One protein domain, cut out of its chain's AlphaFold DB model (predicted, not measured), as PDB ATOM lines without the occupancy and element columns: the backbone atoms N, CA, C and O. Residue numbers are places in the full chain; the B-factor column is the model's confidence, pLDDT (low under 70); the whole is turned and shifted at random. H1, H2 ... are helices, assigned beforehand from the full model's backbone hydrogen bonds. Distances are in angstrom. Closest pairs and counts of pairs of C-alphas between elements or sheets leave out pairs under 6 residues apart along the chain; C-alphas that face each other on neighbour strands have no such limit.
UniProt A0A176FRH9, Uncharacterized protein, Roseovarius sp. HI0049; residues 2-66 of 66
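Overview. This is residues 2 to 66 of the 66 residues of an uncharacterized protein of Roseovarius sp. HI0049 (UniProt A0A176FRH9). Two helices, set at a steep angle and joined by a tight link, make a small body, from which residues 59 to 66 stick out as a free tail. The unnamed stretch 44 to 66 folds back past H2 before it runs out into that tail. The printed part has 65 residues with two named helices, H1 then H2, and no named strand; it is all helix by class, with 27 residues in named elements, under half. It is loose, with a radius of gyration of the C-alphas of 14.4 A, and spans 54 by 20 by 17 A, the tail making the length.

Arrangement. H1, residues 12 to 22, and H2, residues 28 to 43, only just touch, with 3 pairs of C-alphas within 8 A. Look at Ala 20 and Leu 35, whose C-alphas are the closest, 7.1 A apart; H2 touches with residues 35 to 38 alone. They run opposite ways at a steep tilt of 52 degrees. In H1 and H2 every O i to N i+4 pair is within hydrogen-bond range.

Along the chain. Find C-alpha 12 at (13.356, -31.527, -36.459); H1 runs 16.1 A from there to C-alpha 22. H2 runs 23.2 A from C-alpha 28 to C-alpha 43 at (3.963, -38.286, -40.441).

Size, cuts and confidence. The C-alphas of Asp 7 and Cys 66 are the farthest apart, 53.8 A. The printed part has no cut. Confidence is under 70 at residues 2 to 10, 49 and 62 to 66.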
ATOM      1  N   GLU A   2      13.474 -31.494 -41.769       57.03
ATOM      2  CA  GLU A   2      13.118 -32.726 -41.057       57.03
ATOM      3  C   GLU A   2      11.592 -32.808 -40.861       57.03
ATOM      4  O   GLU A   2      11.072 -32.235 -39.904       57.03
ATOM      5  N   CYS A   3      10.916 -33.441 -41.829       57.97
ATOM      6  CA  CYS A   3       9.505 -33.866 -41.907       57.97
ATOM      7  C   CYS A   3       8.464 -33.094 -41.067       57.97
ATOM      8  O   CYS A   3       8.450 -33.135 -39.838       57.97
ATOM      9  N   GLN A   4       7.506 -32.460 -41.745       62.09
ATOM     10  CA  GLN A   4       6.362 -31.816 -41.103       62.09
ATOM     11  C   GLN A   4       5.386 -32.876 -40.567       62.09
ATOM     12  O   GLN A   4       4.915 -33.733 -41.315       62.09
ATOM     13  N   LYS A   5       5.078 -32.814 -39.271       64.56
ATOM     14  CA  LYS A   5       4.041 -33.638 -38.643       64.56
ATOM     15  C   LYS A   5       2.648 -33.207 -39.129       64.56
ATOM     16  O   LYS A   5       2.480 -32.059 -39.552       64.56
ATOM     17  N   PRO A   6       1.619 -34.060 -38.979       62.72
ATOM     18  CA  PRO A   6       0.235 -33.718 -39.325       62.72
ATOM     19  C   PRO A   6      -0.289 -32.439 -38.656       62.72
ATOM     20  O   PRO A   6      -1.101 -31.730 -39.240       62.72
ATOM     21  N   ASP A   7       0.202 -32.123 -37.453       65.81
ATOM     22  CA  ASP A   7      -0.178 -30.926 -36.686       65.81
ATOM     23  C   ASP A   7       0.534 -29.638 -37.165       65.81
ATOM     24  O   ASP A   7       0.307 -28.550 -36.648       65.81
ATOM     25  N   GLY A   8       1.412 -29.737 -38.171       62.91
ATOM     26  CA  GLY A   8       2.192 -28.613 -38.701       62.91
ATOM     27  C   GLY A   8       3.508 -28.347 -37.967       62.91
ATOM     28  O   GLY A   8       4.296 -27.516 -38.415       62.91
ATOM     29  N   GLU A   9       3.787 -29.067 -36.877       65.69
ATOM     30  CA  GLU A   9       5.072 -29.014 -36.179       65.69
ATOM     31  C   GLU A   9       6.163 -29.746 -36.978       65.69
ATOM     32  O   GLU A   9       5.965 -30.856 -37.472       65.69
ATOM     33  N   MET A  10       7.342 -29.140 -37.094       68.75
ATOM     34  CA  MET A  10       8.505 -29.774 -37.718       68.75
ATOM     35  C   MET A  10       9.076 -30.832 -36.774       68.75
ATOM     36  O   MET A  10       9.369 -30.525 -35.619       68.75
ATOM     37  N   MET A  11       9.280 -32.061 -37.253       71.12
ATOM     38  CA  MET A  11       9.889 -33.130 -36.456       71.12
ATOM     39  C   MET A  11      11.283 -32.734 -35.964       71.12
ATOM     40  O   MET A  11      11.633 -33.011 -34.815       71.12
ATOM     41  N   GLY A  12      12.033 -32.025 -36.812       72.94
ATOM     42  CA  GLY A  12      13.356 -31.527 -36.459       72.94
ATOM     43  C   GLY A  12      14.362 -32.655 -36.207       72.94
ATOM     44  O   GLY A  12      14.044 -33.843 -36.233       72.94
ATOM     45  N   GLU A  13      15.597 -32.265 -35.917       75.69
ATOM     46  CA  GLU A  13      16.689 -33.203 -35.636       75.69
ATOM     47  C   GLU A  13      16.435 -34.021 -34.354       75.69
ATOM     48  O   GLU A  13      16.758 -35.204 -34.275       75.69
ATOM     49  N   SER A  14      15.789 -33.418 -33.350       79.62
ATOM     50  CA  SER A  14      15.494 -34.065 -32.065       79.62
ATOM     51  C   SER A  14      14.485 -35.209 -32.183       79.62
ATOM     52  O   SER A  14      14.614 -36.218 -31.481       79.62
ATOM     53  N   GLY A  15      13.496 -35.084 -33.073       81.69
ATOM     54  CA  GLY A  15      12.545 -36.156 -33.351       81.69
ATOM     55  C   GLY A  15      13.228 -37.354 -34.005       81.69
ATOM     56  O   GLY A  15      13.023 -38.487 -33.576       81.69
ATOM     57  N   ILE A  16      14.102 -37.109 -34.984       83.00
ATOM     58  CA  ILE A  16      14.853 -38.171 -35.666       83.00
ATOM     59  C   ILE A  16      15.864 -38.835 -34.733       83.00
ATOM     60  O   ILE A  16      15.944 -40.060 -34.711       83.00
ATOM     61  N   ALA A  17      16.560 -38.068 -33.892       86.25
ATOM     62  CA  ALA A  17      17.450 -38.624 -32.874       86.25
ATOM     63  C   ALA A  17      16.708 -39.534 -31.879       86.25
ATOM     64  O   ALA A  17      17.238 -40.566 -31.469       86.25
ATOM     65  N   SER A  18      15.472 -39.179 -31.513       87.44
ATOM     66  CA  SER A  18      14.647 -39.995 -30.613       87.44
ATOM     67  C   SER A  18      14.255 -41.322 -31.265       87.44
ATOM     68  O   SER A  18      14.488 -42.375 -30.677       87.44
ATOM     69  N   VAL A  19      13.769 -41.288 -32.510       87.94
ATOM     70  CA  VAL A  19      13.441 -42.501 -33.282       87.94
ATOM     71  C   VAL A  19      14.678 -43.376 -33.490       87.94
ATOM     72  O   VAL A  19      14.628 -44.593 -33.326       87.94
ATOM     73  N   ALA A  20      15.816 -42.760 -33.807       88.25
ATOM     74  CA  ALA A  20      17.075 -43.465 -33.980       88.25
ATOM     75  C   ALA A  20      17.516 -44.194 -32.700       88.25
ATOM     76  O   ALA A  20      18.053 -45.300 -32.783       88.25
ATOM     77  N   ALA A  21      17.268 -43.597 -31.528       88.75
ATOM     78  CA  ALA A  21      17.550 -44.196 -30.228       88.75
ATOM     79  C   ALA A  21      16.580 -45.336 -29.871       88.75
ATOM     80  O   ALA A  21      17.001 -46.309 -29.242       88.75
ATOM     81  N   GLU A  22      15.311 -45.252 -30.280       91.00
ATOM     82  CA  GLU A  22      14.335 -46.342 -30.117       91.00
ATOM     83  C   GLU A  22      14.719 -47.584 -30.932       91.00
ATOM     84  O   GLU A  22      14.496 -48.709 -30.491       91.00
ATOM     85  N   LEU A  23      15.346 -47.389 -32.094       91.00
ATOM     86  CA  LEU A  23      15.760 -48.458 -33.006       91.00
ATOM     87  C   LEU A  23      17.174 -48.995 -32.741       91.00
ATOM     88  O   LEU A  23      17.695 -49.750 -33.557       91.00
ATOM     89  N   LYS A  24      17.812 -48.638 -31.620       88.69
ATOM     90  CA  LYS A  24      19.222 -48.974 -31.325       88.69
ATOM     91  C   LYS A  24      19.572 -50.472 -31.370       88.69
ATOM     92  O   LYS A  24      20.746 -50.802 -31.490       88.69
ATOM     93  N   ASP A  25      18.583 -51.346 -31.190       90.31
ATOM     94  CA  ASP A  25      18.755 -52.803 -31.165       90.31
ATOM     95  C   ASP A  25      18.611 -53.429 -32.570       90.31
ATOM     96  O   ASP A  25      18.895 -54.613 -32.756       90.31
ATOM     97  N   ALA A  26      18.174 -52.648 -33.566       91.62
ATOM     98  CA  ALA A  26      18.150 -53.043 -34.970       91.62
ATOM     99  C   ALA A  26      19.473 -52.677 -35.659       91.62
ATOM    100  O   ALA A  26      20.109 -51.676 -35.330       91.62
ATOM    101  N   HIS A  27      19.861 -53.466 -36.661       90.06
ATOM    102  CA  HIS A  27      21.137 -53.320 -37.359       90.06
ATOM    103  C   HIS A  27      20.973 -53.385 -38.877       90.06
ATOM    104  O   HIS A  27      20.000 -53.941 -39.398       90.06
ATOM    105  N   GLY A  28      21.938 -52.824 -39.606       89.50
ATOM    106  CA  GLY A  28      22.011 -52.893 -41.061       89.50
ATOM    107  C   GLY A  28      20.719 -52.475 -41.777       89.50
ATOM    108  O   GLY A  28      20.141 -51.417 -41.528       89.50
ATOM    109  N   ALA A  29      20.260 -53.313 -42.709       90.50
ATOM    110  CA  ALA A  29      19.077 -53.021 -43.515       90.50
ATOM    111  C   ALA A  29      17.770 -53.003 -42.699       90.50
ATOM    112  O   ALA A  29      16.876 -52.223 -43.023       90.50
ATOM    113  N   GLU A  30      17.660 -53.817 -41.641       91.81
ATOM    114  CA  GLU A  30      16.475 -53.828 -40.769       91.81
ATOM    115  C   GLU A  30      16.310 -52.498 -40.032       91.81
ATOM    116  O   GLU A  30      15.187 -52.009 -39.891       91.81
ATOM    117  N   TYR A  31      17.420 -51.867 -39.634       93.00
ATOM    118  CA  TYR A  31      17.393 -50.534 -39.035       93.00
ATOM    119  C   TYR A  31      16.823 -49.497 -40.004       93.00
ATOM    120  O   TYR A  31      15.885 -48.780 -39.662       93.00
ATOM    121  N   LEU A  32      17.344 -49.440 -41.236       91.19
ATOM    122  CA  LEU A  32      16.885 -48.475 -42.242       91.19
ATOM    123  C   LEU A  32      15.410 -48.673 -42.600       91.19
ATOM    124  O   LEU A  32      14.670 -47.697 -42.699       91.19
ATOM    125  N   GLN A  33      14.963 -49.921 -42.758       90.50
ATOM    126  CA  GLN A  33      13.550 -50.209 -43.009       90.50
ATOM    127  C   GLN A  33      12.675 -49.745 -41.843       90.50
ATOM    128  O   GLN A  33      11.679 -49.055 -42.059       90.50
ATOM    129  N   SER A  34      13.066 -50.073 -40.610       92.31
ATOM    130  CA  SER A  34      12.324 -49.680 -39.408       92.31
ATOM    131  C   SER A  34      12.279 -48.162 -39.233       92.31
ATOM    132  O   SER A  34      11.244 -47.621 -38.851       92.31
ATOM    133  N   LEU A  35      13.366 -47.462 -39.572       89.50
ATOM    134  CA  LEU A  35      13.441 -46.003 -39.544       89.50
ATOM    135  C   LEU A  35      12.427 -45.375 -40.506       89.50
ATOM    136  O   LEU A  35      11.665 -44.504 -40.095       89.50
ATOM    137  N   VAL A  36      12.367 -45.843 -41.756       87.62
ATOM    138  CA  VAL A  36      11.403 -45.339 -42.752       87.62
ATOM    139  C   VAL A  36       9.965 -45.599 -42.310       87.62
ATOM    140  O   VAL A  36       9.133 -44.694 -42.372       87.62
ATOM    141  N   TRP A  37       9.675 -46.796 -41.794       89.38
ATOM    142  CA  TRP A  37       8.355 -47.113 -41.244       89.38
ATOM    143  C   TRP A  37       7.967 -46.188 -40.096       89.38
ATOM    144  O   TRP A  37       6.825 -45.735 -40.030       89.38
ATOM    145  N   ARG A  38       8.905 -45.886 -39.196       88.00
ATOM    146  CA  ARG A  38       8.621 -45.022 -38.051       88.00
ATOM    147  C   ARG A  38       8.440 -43.568 -38.449       88.00
ATOM    148  O   ARG A  38       7.576 -42.901 -37.892       88.00
ATOM    149  N   LEU A  39       9.183 -43.105 -39.452       84.75
ATOM    150  CA  LEU A  39       8.947 -41.803 -40.063       84.75
ATOM    151  C   LEU A  39       7.541 -41.727 -40.666       84.75
ATOM    152  O   LEU A  39       6.827 -40.786 -40.341       84.75
ATOM    153  N   ALA A  40       7.117 -42.735 -41.435       85.50
ATOM    154  CA  ALA A  40       5.780 -42.790 -42.033       85.50
ATOM    155  C   ALA A  40       4.647 -42.833 -40.985       85.50
ATOM    156  O   ALA A  40       3.608 -42.196 -41.161       85.50
ATOM    157  N   ASP A  41       4.847 -43.557 -39.877       86.38
ATOM    158  CA  ASP A  41       3.902 -43.613 -38.750       86.38
ATOM    159  C   ASP A  41       3.740 -42.240 -38.079       86.38
ATOM    160  O   ASP A  41       2.625 -41.792 -37.821       86.38
ATOM    161  N   ILE A  42       4.851 -41.528 -37.864       80.69
ATOM    162  CA  ILE A  42       4.864 -40.203 -37.225       80.69
ATOM    163  C   ILE A  42       4.272 -39.128 -38.142       80.69
ATOM    164  O   ILE A  42       3.555 -38.240 -37.675       80.69
ATOM    165  N   THR A  43       4.556 -39.189 -39.445       77.69
ATOM    166  CA  THR A  43       3.963 -38.286 -40.441       77.69
ATOM    167  C   THR A  43       2.515 -38.650 -40.765       77.69
ATOM    168  O   THR A  43       1.831 -37.867 -41.419       77.69
ATOM    169  N   GLY A  44       2.032 -39.816 -40.320       78.69
ATOM    170  CA  GLY A  44       0.701 -40.338 -40.636       78.69
ATOM    171  C   GLY A  44       0.494 -40.627 -42.127       78.69
ATOM    172  O   GLY A  44      -0.645 -40.709 -42.582       78.69
ATOM    173  N   SER A  45       1.581 -40.724 -42.898       74.50
ATOM    174  CA  SER A  45       1.580 -40.876 -44.354       74.50
ATOM    175  C   SER A  45       2.921 -41.442 -44.814       74.50
ATOM    176  O   SER A  45       3.966 -40.942 -44.399       74.50
ATOM    177  N   ASP A  46       2.903 -42.428 -45.715       71.06
ATOM    178  CA  ASP A  46       4.112 -42.886 -46.421       71.06
ATOM    179  C   ASP A  46       4.503 -41.950 -47.578       71.06
ATOM    180  O   ASP A  46       5.583 -42.052 -48.154       71.06
ATOM    181  N   GLN A  47       3.625 -40.997 -47.895       71.62
ATOM    182  CA  GLN A  47       3.850 -39.981 -48.905       71.62
ATOM    183  C   GLN A  47       4.560 -38.790 -48.260       71.62
ATOM    184  O   GLN A  47       3.931 -37.880 -47.713       71.62
ATOM    185  N   PHE A  48       5.889 -38.836 -48.288       75.00
ATOM    186  CA  PHE A  48       6.729 -37.720 -47.876       75.00
ATOM    187  C   PHE A  48       6.641 -36.597 -48.918       75.00
ATOM    188  O   PHE A  48       6.587 -36.847 -50.120       75.00
ATOM    189  N   GLY A  49       6.607 -35.343 -48.456       68.50
ATOM    190  CA  GLY A  49       6.532 -34.171 -49.341       68.50
ATOM    191  C   GLY A  49       7.809 -33.902 -50.151       68.50
ATOM    192  O   GLY A  49       7.799 -33.012 -50.996       68.50
ATOM    193  N   ASP A  50       8.883 -34.645 -49.880       71.06
ATOM    194  CA  ASP A  50      10.186 -34.583 -50.546       71.06
ATOM    195  C   ASP A  50      10.823 -35.986 -50.548       71.06
ATOM    196  O   ASP A  50      10.436 -36.843 -49.743       71.06
ATOM    197  N   ASP A  51      11.793 -36.234 -51.431       78.56
ATOM    198  CA  ASP A  51      12.492 -37.521 -51.506       78.56
ATOM    199  C   ASP A  51      13.295 -37.796 -50.219       78.56
ATOM    200  O   ASP A  51      14.199 -37.046 -49.841       78.56
ATOM    201  N   VAL A  52      13.006 -38.915 -49.550       78.81
ATOM    202  CA  VAL A  52      13.715 -39.324 -48.330       78.81
ATOM    203  C   VAL A  52      14.909 -40.203 -48.688       78.81
ATOM    204  O   VAL A  52      14.772 -41.240 -49.336       78.81
ATOM    205  N   SER A  53      16.095 -39.817 -48.216       83.12
ATOM    206  CA  SER A  53      17.322 -40.608 -48.345       83.12
ATOM    207  C   SER A  53      18.025 -40.748 -46.995       83.12
ATOM    208  O   SER A  53      17.989 -39.842 -46.166       83.12
ATOM    209  N   ALA A  54      18.658 -41.902 -46.763       85.44
ATOM    210  CA  ALA A  54      19.380 -42.192 -45.530       85.44
ATOM    211  C   ALA A  54      20.613 -43.062 -45.803       85.44
ATOM    212  O   ALA A  54      20.588 -43.952 -46.656       85.44
ATOM    213  N   VAL A  55      21.686 -42.820 -45.051       89.31
ATOM    214  CA  VAL A  55      22.901 -43.645 -45.038       89.31
ATOM    215  C   VAL A  55      23.150 -44.087 -43.603       89.31
ATOM    216  O   VAL A  55      23.235 -43.251 -42.706       89.31
ATOM    217  N   LEU A  56      23.281 -45.397 -43.391       90.25
ATOM    218  CA  LEU A  56      23.601 -45.971 -42.088       90.25
ATOM    219  C   LEU A  56      25.099 -46.281 -42.002       90.25
ATOM    220  O   LEU A  56      25.644 -46.982 -42.856       90.25
ATOM    221  N   LEU A  57      25.752 -45.777 -40.953       90.00
ATOM    222  CA  LEU A  57      27.133 -46.104 -40.606       90.00
ATOM    223  C   LEU A  57      27.159 -46.796 -39.242       90.00
ATOM    224  O   LEU A  57      26.861 -46.175 -38.225       90.00
ATOM    225  N   GLU A  58      27.552 -48.069 -39.221       88.69
ATOM    226  CA  GLU A  58      27.632 -48.871 -37.997       88.69
ATOM    227  C   GLU A  58      29.082 -49.108 -37.577       88.69
ATOM    228  O   GLU A  58      29.931 -49.529 -38.366       88.69
ATOM    229  N   PHE A  59      29.358 -48.881 -36.293       87.06
ATOM    230  CA  PHE A  59      30.661 -49.132 -35.691       87.06
ATOM    231  C   PHE A  59      30.611 -50.413 -34.857       87.06
ATOM    232  O   PHE A  59      30.394 -50.378 -33.649       87.06
ATOM    233  N   ASN A  60      30.886 -51.554 -35.490       79.56
ATOM    234  CA  ASN A  60      30.998 -52.858 -34.820       79.56
ATOM    235  C   ASN A  60      32.347 -53.013 -34.111       79.56
ATOM    236  O   ASN A  60      33.072 -53.961 -34.397       79.56
ATOM    237  N   GLY A  61      32.721 -52.025 -33.288       74.88
ATOM    238  CA  GLY A  61      34.066 -51.803 -32.755       74.88
ATOM    239  C   GLY A  61      34.892 -53.081 -32.609       74.88
ATOM    240  O   GLY A  61      34.454 -54.054 -32.001       74.88
ATOM    241  N   ARG A  62      36.113 -53.094 -33.158       62.00
ATOM    242  CA  ARG A  62      37.050 -54.183 -32.876       62.00
ATOM    243  C   ARG A  62      37.306 -54.186 -31.370       62.00
ATOM    244  O   ARG A  62      38.090 -53.370 -30.893       62.00
ATOM    245  N   SER A  63      36.704 -55.128 -30.646       60.75
ATOM    246  CA  SER A  63      37.290 -55.602 -29.399       60.75
ATOM    247  C   SER A  63      38.596 -56.277 -29.796       60.75
ATOM    248  O   SER A  63      38.633 -57.458 -30.143       60.75
ATOM    249  N   GLN A  64      39.668 -55.492 -29.869       56.00
ATOM    250  CA  GLN A  64      41.012 -56.039 -29.854       56.00
ATOM    251  C   GLN A  64      41.182 -56.631 -28.459       56.00
ATOM    252  O   GLN A  64      41.589 -55.946 -27.527       56.00
ATOM    253  N   THR A  65      40.761 -57.881 -28.292       56.38
ATOM    254  CA  THR A  65      41.192 -58.663 -27.141       56.38
ATOM    255  C   THR A  65      42.679 -58.898 -27.364       56.38
ATOM    256  O   THR A  65      43.054 -59.529 -28.355       56.38
ATOM    257  N   CYS A  66      43.493 -58.248 -26.529       47.62
ATOM    258  CA  CYS A  66      44.937 -58.440 -26.462       47.62
ATOM    259  C   CYS A  66      45.295 -59.891 -26.136       47.62
ATOM    260  O   CYS A  66      44.525 -60.531 -25.381       47.62
TER     261      CYS A  66